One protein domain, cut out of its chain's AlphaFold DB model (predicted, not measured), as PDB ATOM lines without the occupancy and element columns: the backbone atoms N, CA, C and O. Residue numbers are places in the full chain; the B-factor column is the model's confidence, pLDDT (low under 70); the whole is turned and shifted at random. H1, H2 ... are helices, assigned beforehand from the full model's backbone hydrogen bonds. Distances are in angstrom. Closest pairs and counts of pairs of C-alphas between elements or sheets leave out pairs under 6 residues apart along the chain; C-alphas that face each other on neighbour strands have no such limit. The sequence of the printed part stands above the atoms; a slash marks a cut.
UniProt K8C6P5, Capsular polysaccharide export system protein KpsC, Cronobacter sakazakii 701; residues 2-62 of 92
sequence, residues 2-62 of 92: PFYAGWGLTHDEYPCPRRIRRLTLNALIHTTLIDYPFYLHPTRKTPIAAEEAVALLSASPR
ATOM      1  N   PRO A   2     -15.149  19.927  85.654       94.94
ATOM      2  CA  PRO A   2     -13.875  20.018  84.921       94.94
ATOM      3  C   PRO A   2     -13.389  18.667  84.356       94.94
ATOM      4  O   PRO A   2     -13.949  17.617  84.674       94.94
ATOM      5  N   PHE A   3     -12.359  18.670  83.496       95.44
ATOM      6  CA  PHE A   3     -11.863  17.456  82.818       95.44
ATOM      7  C   PHE A   3     -11.220  16.429  83.769       95.44
ATOM      8  O   PHE A   3     -11.331  15.229  83.522       95.44
ATOM      9  N   TYR A   4     -10.602  16.897  84.857       95.94
ATOM     10  CA  TYR A   4      -9.868  16.079  85.831       95.94
ATOM     11  C   TYR A   4     -10.742  15.463  86.937       95.94
ATOM     12  O   TYR A   4     -10.304  14.532  87.604       95.94
ATOM     13  N   ALA A   5     -11.965  15.962  87.135       96.75
ATOM     14  CA  ALA A   5     -12.880  15.472  88.172       96.75
ATOM     15  C   ALA A   5     -13.525  14.126  87.793       96.75
ATOM     16  O   ALA A   5     -13.547  13.735  86.626       96.75
ATOM     17  N   GLY A   6     -14.113  13.419  88.747       95.94
ATOM     18  CA  GLY A   6     -14.890  12.199  88.515       95.94
ATOM     19  C   GLY A   6     -14.055  10.970  88.154       95.94
ATOM     20  O   GLY A   6     -14.614   9.971  87.723       95.94
ATOM     21  N   TRP A   7     -12.731  11.033  88.307       96.62
ATOM     22  CA  TRP A   7     -11.810   9.917  88.041       96.62
ATOM     23  C   TRP A   7     -11.255   9.267  89.319       96.62
ATOM     24  O   TRP A   7     -10.393   8.390  89.241       96.62
ATOM     25  N   GLY A   8     -11.728   9.695  90.496       95.38
ATOM     26  CA  GLY A   8     -11.265   9.211  91.802       95.38
ATOM     27  C   GLY A   8      -9.956   9.835  92.301       95.38
ATOM     28  O   GLY A   8      -9.383   9.323  93.255       95.38
ATOM     29  N   LEU A   9      -9.487  10.913  91.661       96.56
ATOM     30  CA  LEU A   9      -8.276  11.663  92.036       96.56
ATOM     31  C   LEU A   9      -8.575  12.949  92.826       96.56
ATOM     32  O   LEU A   9      -7.660  13.589  93.335       96.56
ATOM     33  N   THR A  10      -9.846  13.335  92.912       95.69
ATOM     34  CA  THR A  10     -10.333  14.540  93.586       95.69
ATOM     35  C   THR A  10     -11.476  14.185  94.529       95.69
ATOM     36  O   THR A  10     -12.145  13.165  94.358       95.69
ATOM     37  N   HIS A  11     -11.699  15.030  95.536       96.06
ATOM     38  CA  HIS A  11     -12.933  14.995  96.311       96.06
ATOM     39  C   HIS A  11     -13.996  15.796  95.553       96.06
ATOM     40  O   HIS A  11     -13.956  17.025  95.541       96.06
ATOM     41  N   ASP A  12     -14.889  15.095  94.860       95.06
ATOM     42  CA  ASP A  12     -15.916  15.717  94.026       95.06
ATOM     43  C   ASP A  12     -17.235  15.841  94.800       95.06
ATOM     44  O   ASP A  12     -17.798  14.835  95.225       95.06
ATOM     45  N   GLU A  13     -17.762  17.062  94.933       95.94
ATOM     46  CA  GLU A  13     -19.072  17.307  95.567       95.94
ATOM     47  C   GLU A  13     -20.245  16.770  94.729       95.94
ATOM     48  O   GLU A  13     -21.290  16.404  95.263       95.94
ATOM     49  N   TYR A  14     -20.066  16.696  93.406       92.81
ATOM     50  CA  TYR A  14     -21.077  16.215  92.466       92.81
ATOM     51  C   TYR A  14     -20.543  15.023  91.661       92.81
ATOM     52  O   TYR A  14     -19.513  15.159  90.988       92.81
ATOM     53  N   PRO A  15     -21.238  13.871  91.655       89.19
ATOM     54  CA  PRO A  15     -20.799  12.703  90.902       89.19
ATOM     55  C   PRO A  15     -20.974  12.896  89.389       89.19
ATOM     56  O   PRO A  15     -21.868  13.608  88.927       89.19
ATOM     57  N   CYS A  16     -20.153  12.204  88.592       93.56
ATOM     58  CA  CYS A  16     -20.311  12.142  87.138       93.56
ATOM     59  C   CYS A  16     -20.733  10.748  86.665       93.56
ATOM     60  O   CYS A  16     -19.872   9.879  86.534       93.56
ATOM     61  N   PRO A  17     -22.004  10.547  86.275       93.38
ATOM     62  CA  PRO A  17     -22.484   9.235  85.835       93.38
ATOM     63  C   PRO A  17     -21.744   8.655  84.618       93.38
ATOM     64  O   PRO A  17     -21.685   7.445  84.447       93.38
ATOM     65  N   ARG A  18     -21.152   9.505  83.763       96.00
ATOM     66  CA  ARG A  18     -20.412   9.066  82.563       96.00
ATOM     67  C   ARG A  18     -18.963   8.644  82.836       96.00
ATOM     68  O   ARG A  18     -18.344   8.053  81.956       96.00
ATOM     69  N   ARG A  19     -18.381   8.992  83.989       94.75
ATOM     70  CA  ARG A  19     -16.984   8.672  84.333       94.75
ATOM     71  C   ARG A  19     -16.982   7.553  85.366       94.75
ATOM     72  O   ARG A  19     -17.107   7.791  86.557       94.75
ATOM     73  N   ILE A  20     -16.898   6.327  84.857       94.06
ATOM     74  CA  ILE A  20     -17.087   5.107  85.656       94.06
ATOM     75  C   ILE A  20     -15.736   4.494  86.069       94.06
ATOM     76  O   ILE A  20     -15.637   3.825  87.094       94.06
ATOM     77  N   ARG A  21     -14.663   4.735  85.299       94.88
ATOM     78  CA  ARG A  21     -13.323   4.202  85.609       94.88
ATOM     79  C   ARG A  21     -12.603   5.056  86.652       94.88
ATOM     80  O   ARG A  21     -12.760   6.272  86.669       94.88
ATOM     81  N   ARG A  22     -11.726   4.434  87.444       95.19
ATOM     82  CA  ARG A  22     -10.723   5.149  88.249       95.19
ATOM     83  C   ARG A  22      -9.413   5.298  87.483       95.19
ATOM     84  O   ARG A  22      -8.987   4.367  86.803       95.19
ATOM     85  N   LEU A  23      -8.788   6.468  87.591       96.69
ATOM     86  CA  LEU A  23      -7.478   6.751  87.002       96.69
ATOM     87  C   LEU A  23      -6.383   6.755  88.056       96.69
ATOM     88  O   LEU A  23      -6.612   7.133  89.200       96.69
ATOM     89  N   THR A  24      -5.168   6.430  87.625       98.19
ATOM     90  CA  THR A  24      -3.963   6.873  88.325       98.19
ATOM     91  C   THR A  24      -3.642   8.311  87.921       98.19
ATOM     92  O   THR A  24      -4.022   8.762  86.834       98.19
ATOM     93  N   LEU A  25      -2.906   9.032  88.771       97.94
ATOM     94  CA  LEU A  25      -2.473  10.394  88.456       97.94
ATOM     95  C   LEU A  25      -1.666  10.440  87.147       97.94
ATOM     96  O   LEU A  25      -1.942  11.271  86.288       97.94
ATOM     97  N   ASN A  26      -0.751   9.485  86.948       98.31
ATOM     98  CA  ASN A  26       0.061   9.392  85.732       98.31
ATOM     99  C   ASN A  26      -0.786   9.187  84.469       98.31
ATOM    100  O   ASN A  26      -0.502   9.803  83.446       98.31
ATOM    101  N   ALA A  27      -1.850   8.379  84.530       98.19
ATOM    102  CA  ALA A  27      -2.742   8.184  83.386       98.19
ATOM    103  C   ALA A  27      -3.493   9.474  83.016       98.19
ATOM    104  O   ALA A  27      -3.663   9.772  81.832       98.19
ATOM    105  N   LEU A  28      -3.926  10.253  84.012       97.88
ATOM    106  CA  LEU A  28      -4.539  11.558  83.766       97.88
ATOM    107  C   LEU A  28      -3.522  12.532  83.153       97.88
ATOM    108  O   LEU A  28      -3.836  13.182  82.162       97.88
ATOM    109  N   ILE A  29      -2.306  12.606  83.698       97.94
ATOM    110  CA  ILE A  29      -1.232  13.473  83.185       97.94
ATOM    111  C   ILE A  29      -0.889  13.116  81.733       97.94
ATOM    112  O   ILE A  29      -0.920  13.996  80.879       97.94
ATOM    113  N   HIS A  30      -0.635  11.841  81.430       98.31
ATOM    114  CA  HIS A  30      -0.281  11.384  80.083       98.31
ATOM    115  C   HIS A  30      -1.364  11.725  79.059       98.31
ATOM    116  O   HIS A  30      -1.107  12.385  78.057       98.31
ATOM    117  N   THR A  31      -2.613  11.360  79.348       97.31
ATOM    118  CA  THR A  31      -3.714  11.627  78.413       97.31
ATOM    119  C   THR A  31      -3.927  13.121  78.178       97.31
ATOM    120  O   THR A  31      -4.268  13.522  77.073       97.31
ATOM    121  N   THR A  32      -3.720  13.963  79.194       97.69
ATOM    122  CA  THR A  32      -4.054  15.396  79.120       97.69
ATOM    123  C   THR A  32      -2.917  16.281  78.629       97.69
ATOM    124  O   THR A  32      -3.196  17.331  78.053       97.69
ATOM    125  N   LEU A  33      -1.665  15.879  78.847       97.94
ATOM    126  CA  LEU A  33      -0.480  16.660  78.489       97.94
ATOM    127  C   LEU A  33       0.353  16.033  77.370       97.94
ATOM    128  O   LEU A  33       1.204  16.725  76.835       97.94
ATOM    129  N   ILE A  34       0.140  14.765  77.016       97.62
ATOM    130  CA  ILE A  34       0.922  14.076  75.977       97.62
ATOM    131  C   ILE A  34       0.012  13.685  74.810       97.62
ATOM    132  O   ILE A  34       0.241  14.142  73.696       97.62
ATOM    133  N   ASP A  35      -1.049  12.910  75.057       97.88
ATOM    134  CA  ASP A  35      -1.873  12.360  73.964       97.88
ATOM    135  C   ASP A  35      -2.857  13.369  73.359       97.88
ATOM    136  O   ASP A  35      -3.096  13.380  72.154       97.88
ATOM    137  N   TYR A  36      -3.506  14.173  74.205       97.62
ATOM    138  CA  TYR A  36      -4.589  15.054  73.775       97.62
ATOM    139  C   TYR A  36      -4.124  16.344  73.070       97.62
ATOM    140  O   TYR A  36      -4.739  16.714  72.065       97.62
ATOM    141  N   PRO A  37      -3.112  17.087  73.568       97.50
ATOM    142  CA  PRO A  37      -2.739  18.371  72.985       97.50
ATOM    143  C   PRO A  37      -1.667  18.247  71.893       97.50
ATOM    144  O   PRO A  37      -0.834  17.350  71.901       97.50
ATOM    145  N   PHE A  38      -1.616  19.249  71.011       97.06
ATOM    146  CA  PHE A  38      -0.472  19.483  70.128       97.06
ATOM    147  C   PHE A  38       0.332  20.685  70.615       97.06
ATOM    148  O   PHE A  38      -0.221  21.769  70.823       97.06
ATOM    149  N   TYR A  39       1.647  20.518  70.738       98.06
ATOM    150  CA  TYR A  39       2.570  21.611  71.024       98.06
ATOM    151  C   TYR A  39       3.250  22.067  69.738       98.06
ATOM    152  O   TYR A  39       3.626  21.255  68.895       98.06
ATOM    153  N   LEU A  40       3.418  23.381  69.592       98.12
ATOM    154  CA  LEU A  40       4.104  23.978  68.452       98.12
ATOM    155  C   LEU A  40       5.323  24.755  68.922       98.12
ATOM    156  O   LEU A  40       5.244  25.562  69.853       98.12
ATOM    157  N   HIS A  41       6.434  24.585  68.212       97.38
ATOM    158  CA  HIS A  41       7.625  25.381  68.445       97.38
ATOM    159  C   HIS A  41       7.319  26.877  68.224       97.38
ATOM    160  O   HIS A  41       6.817  27.250  67.157       97.38
ATOM    161  N   PRO A  42       7.679  27.776  69.163       94.31
ATOM    162  CA  PRO A  42       7.276  29.183  69.118       94.31
ATOM    163  C   PRO A  42       7.792  29.921  67.875       94.31
ATOM    164  O   PRO A  42       7.045  30.710  67.294       94.31
ATOM    165  N   THR A  43       9.022  29.632  67.437       94.75
ATOM    166  CA  THR A  43       9.633  30.215  66.226       94.75
ATOM    167  C   THR A  43       9.288  29.444  64.948       94.75
ATOM    168  O   THR A  43       8.682  30.007  64.046       94.75
ATOM    169  N   ARG A  44       9.634  28.149  64.875       96.12
ATOM    170  CA  ARG A  44       9.501  27.314  63.667       96.12
ATOM    171  C   ARG A  44       8.065  26.916  63.305       96.12
ATOM    172  O   ARG A  44       7.857  26.427  62.205       96.12
ATOM    173  N   LYS A  45       7.100  27.065  64.222       96.69
ATOM    174  CA  LYS A  45       5.686  26.672  64.035       96.69
ATOM    175  C   LYS A  45       5.481  25.204  63.630       96.69
ATOM    176  O   LYS A  45       4.502  24.871  62.974       96.69
ATOM    177  N   THR A  46       6.393  24.331  64.037       98.06
ATOM    178  CA  THR A  46       6.350  22.884  63.776       98.06
ATOM    179  C   THR A  46       5.927  22.122  65.034       98.06
ATOM    180  O   THR A  46       6.155  22.644  66.131       98.06
ATOM    181  N   PRO A  47       5.315  20.929  64.905       98.12
ATOM    182  CA  PRO A  47       4.976  20.085  66.049       98.12
ATOM    183  C   PRO A  47       6.204  19.732  66.889       98.12
ATOM    184  O   PRO A  47       7.264  19.439  66.337       98.12
ATOM    185  N   ILE A  48       6.045  19.765  68.210       98.25
ATOM    186  CA  ILE A  48       7.054  19.358  69.197       98.25
ATOM    187  C   ILE A  48       6.409  18.503  70.291       98.25
ATOM    188  O   ILE A  48       5.188  18.513  70.457       98.25
ATOM    189  N   ALA A  49       7.235  17.776  71.042       98.19
ATOM    190  CA  ALA A  49       6.787  17.002  72.195       98.19
ATOM    191  C   ALA A  49       6.496  17.901  73.414       98.19
ATOM    192  O   ALA A  49       6.948  19.052  73.487       98.19
ATOM    193  N   ALA A  50       5.762  17.367  74.392       97.94
ATOM    194  CA  ALA A  50       5.428  18.082  75.623       97.94
ATOM    195  C   ALA A  50       6.688  18.443  76.431       97.94
ATOM    196  O   ALA A  50       6.799  19.546  76.967       97.94
ATOM    197  N   GLU A  51       7.670  17.546  76.462       97.69
ATOM    198  CA  GLU A  51       8.951  17.705  77.150       97.69
ATOM    199  C   GLU A  51       9.762  18.859  76.555       97.69
ATOM    200  O   GLU A  51      10.292  19.693  77.291       97.69
ATOM    201  N   GLU A  52       9.803  18.960  75.222       97.88
ATOM    202  CA  GLU A  52      10.468  20.068  74.529       97.88
ATOM    203  C   GLU A  52       9.756  21.396  74.822       97.88
ATOM    204  O   GLU A  52      10.409  22.405  75.094       97.88
ATOM    205  N   ALA A  53       8.418  21.404  74.848       97.25
ATOM    206  CA  ALA A  53       7.650  22.593  75.202       97.25
ATOM    207  C   ALA A  53       7.956  23.075  76.633       97.25
ATOM    208  O   ALA A  53       8.153  24.275  76.850       97.25
ATOM    209  N   VAL A  54       8.051  22.157  77.600       96.44
ATOM    210  CA  VAL A  54       8.432  22.472  78.987       96.44
ATOM    211  C   VAL A  54       9.860  23.011  79.054       96.44
ATOM    212  O   VAL A  54      10.088  24.039  79.694       96.44
ATOM    213  N   ALA A  55      10.808  22.381  78.355       96.69
ATOM    214  CA  ALA A  55      12.195  22.836  78.307       96.69
ATOM    215  C   ALA A  55      12.294  24.273  77.764       96.69
ATOM    216  O   ALA A  55      12.887  25.138  78.413       96.69
ATOM    217  N   LEU A  56      11.625  24.569  76.645       95.75
ATOM    218  CA  LEU A  56      11.581  25.908  76.048       95.75
ATOM    219  C   LEU A  56      10.964  26.952  76.989       95.75
ATOM    220  O   LEU A  56      11.487  28.063  77.107       95.75
ATOM    221  N   LEU A  57       9.868  26.613  77.678       93.81
ATOM    222  CA  LEU A  57       9.223  27.503  78.648       93.81
ATOM    223  C   LEU A  57      10.107  27.768  79.870       93.81
ATOM    224  O   LEU A  57      10.132  28.894  80.359       93.81
ATOM    225  N   SER A  58      10.836  26.756  80.346       94.12
ATOM    226  CA  SER A  58      11.725  26.876  81.507       94.12
ATOM    227  C   SER A  58      12.968  27.725  81.223       94.12
ATOM    228  O   SER A  58      13.405  28.478  82.091       94.12
ATOM    229  N   ALA A  59      13.499  27.647  79.998       93.38
ATOM    230  CA  ALA A  59      14.648  28.433  79.556       93.38
ATOM    231  C   ALA A  59      14.275  29.879  79.189       93.38
ATOM    232  O   ALA A  59      15.124  30.771  79.199       93.38
ATOM    233  N   SER A  60      13.008  30.127  78.850       87.50
ATOM    234  CA  SER A  60      12.543  31.458  78.470       87.50
ATOM    235  C   SER A  60      12.438  32.367  79.702       87.50
ATOM    236  O   SER A  60      11.769  32.004  80.674       87.50
ATOM    237  N   PRO A  61      13.020  33.583  79.679       84.31
ATOM    238  CA  PRO A  61      12.824  34.529  80.765       84.31
ATOM    239  C   PRO A  61      11.333  34.821  80.925       84.31
ATOM    240  O   PRO A  61      10.612  34.985  79.935       84.31
ATOM    241  N   ARG A  62      10.858  34.898  82.177       79.50
ATOM    242  CA  ARG A  62       9.467  35.268  82.463       79.50
ATOM    243  C   ARG A  62       9.196  36.613  81.804       79.50
ATOM    244  O   ARG A  62       9.692  37.646  82.247       79.50
TER     245      ARG A  62
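Overview. This is residues 2 to 62 of the 92 residues of the protein "Capsular polysaccharide export system protein KpsC" of Cronobacter sakazakii 701 (UniProt K8C6P5). With little regular structure, this is an elongated chain: the loop of residues 2 to 24 makes one end, H1 lies in the middle, and the loop of residues 36 to 49 with H2 makes the other end. The end of H1 and the start of H2 come near each other at a corner like an L. The printed part has 61 residues, 21 of them in two named helices, H1 then H2, with no named strand; the class is all helix. It is only just loose, close to extended, with a radius of gyration of the C-alphas of 15.6 A and spans of 43 by 23 by 17 A.

Arrangement. H1, residues 25 to 35, and H2, residues 50 to 59, are close but not clearly touching; their closest C-alphas, of Ile 34 and Ala 50, are 6.0 A apart. Their lines are about perpendicular, at 89 degrees. Residues 39 to 40 pair briefly with residues 47 to 48, antiparallel. Every O i to N i+4 pair is within hydrogen-bond range in H2, and 6 of 7 in H1.

Along the chain. H1 begins at C-alpha 25 (-2.473, 10.394, 88.456) and is 14.6 A long. H2, 14.4 A long, ends at C-alpha 59 (14.648, 28.433, 79.556).

Size, cuts and confidence. The C-alphas farthest apart, of Glu 13 and Arg 44, are 44.0 A apart. The link from H1 to H2 is long, the printed part has no cut, and no printed residue is under 70 in pLDDT.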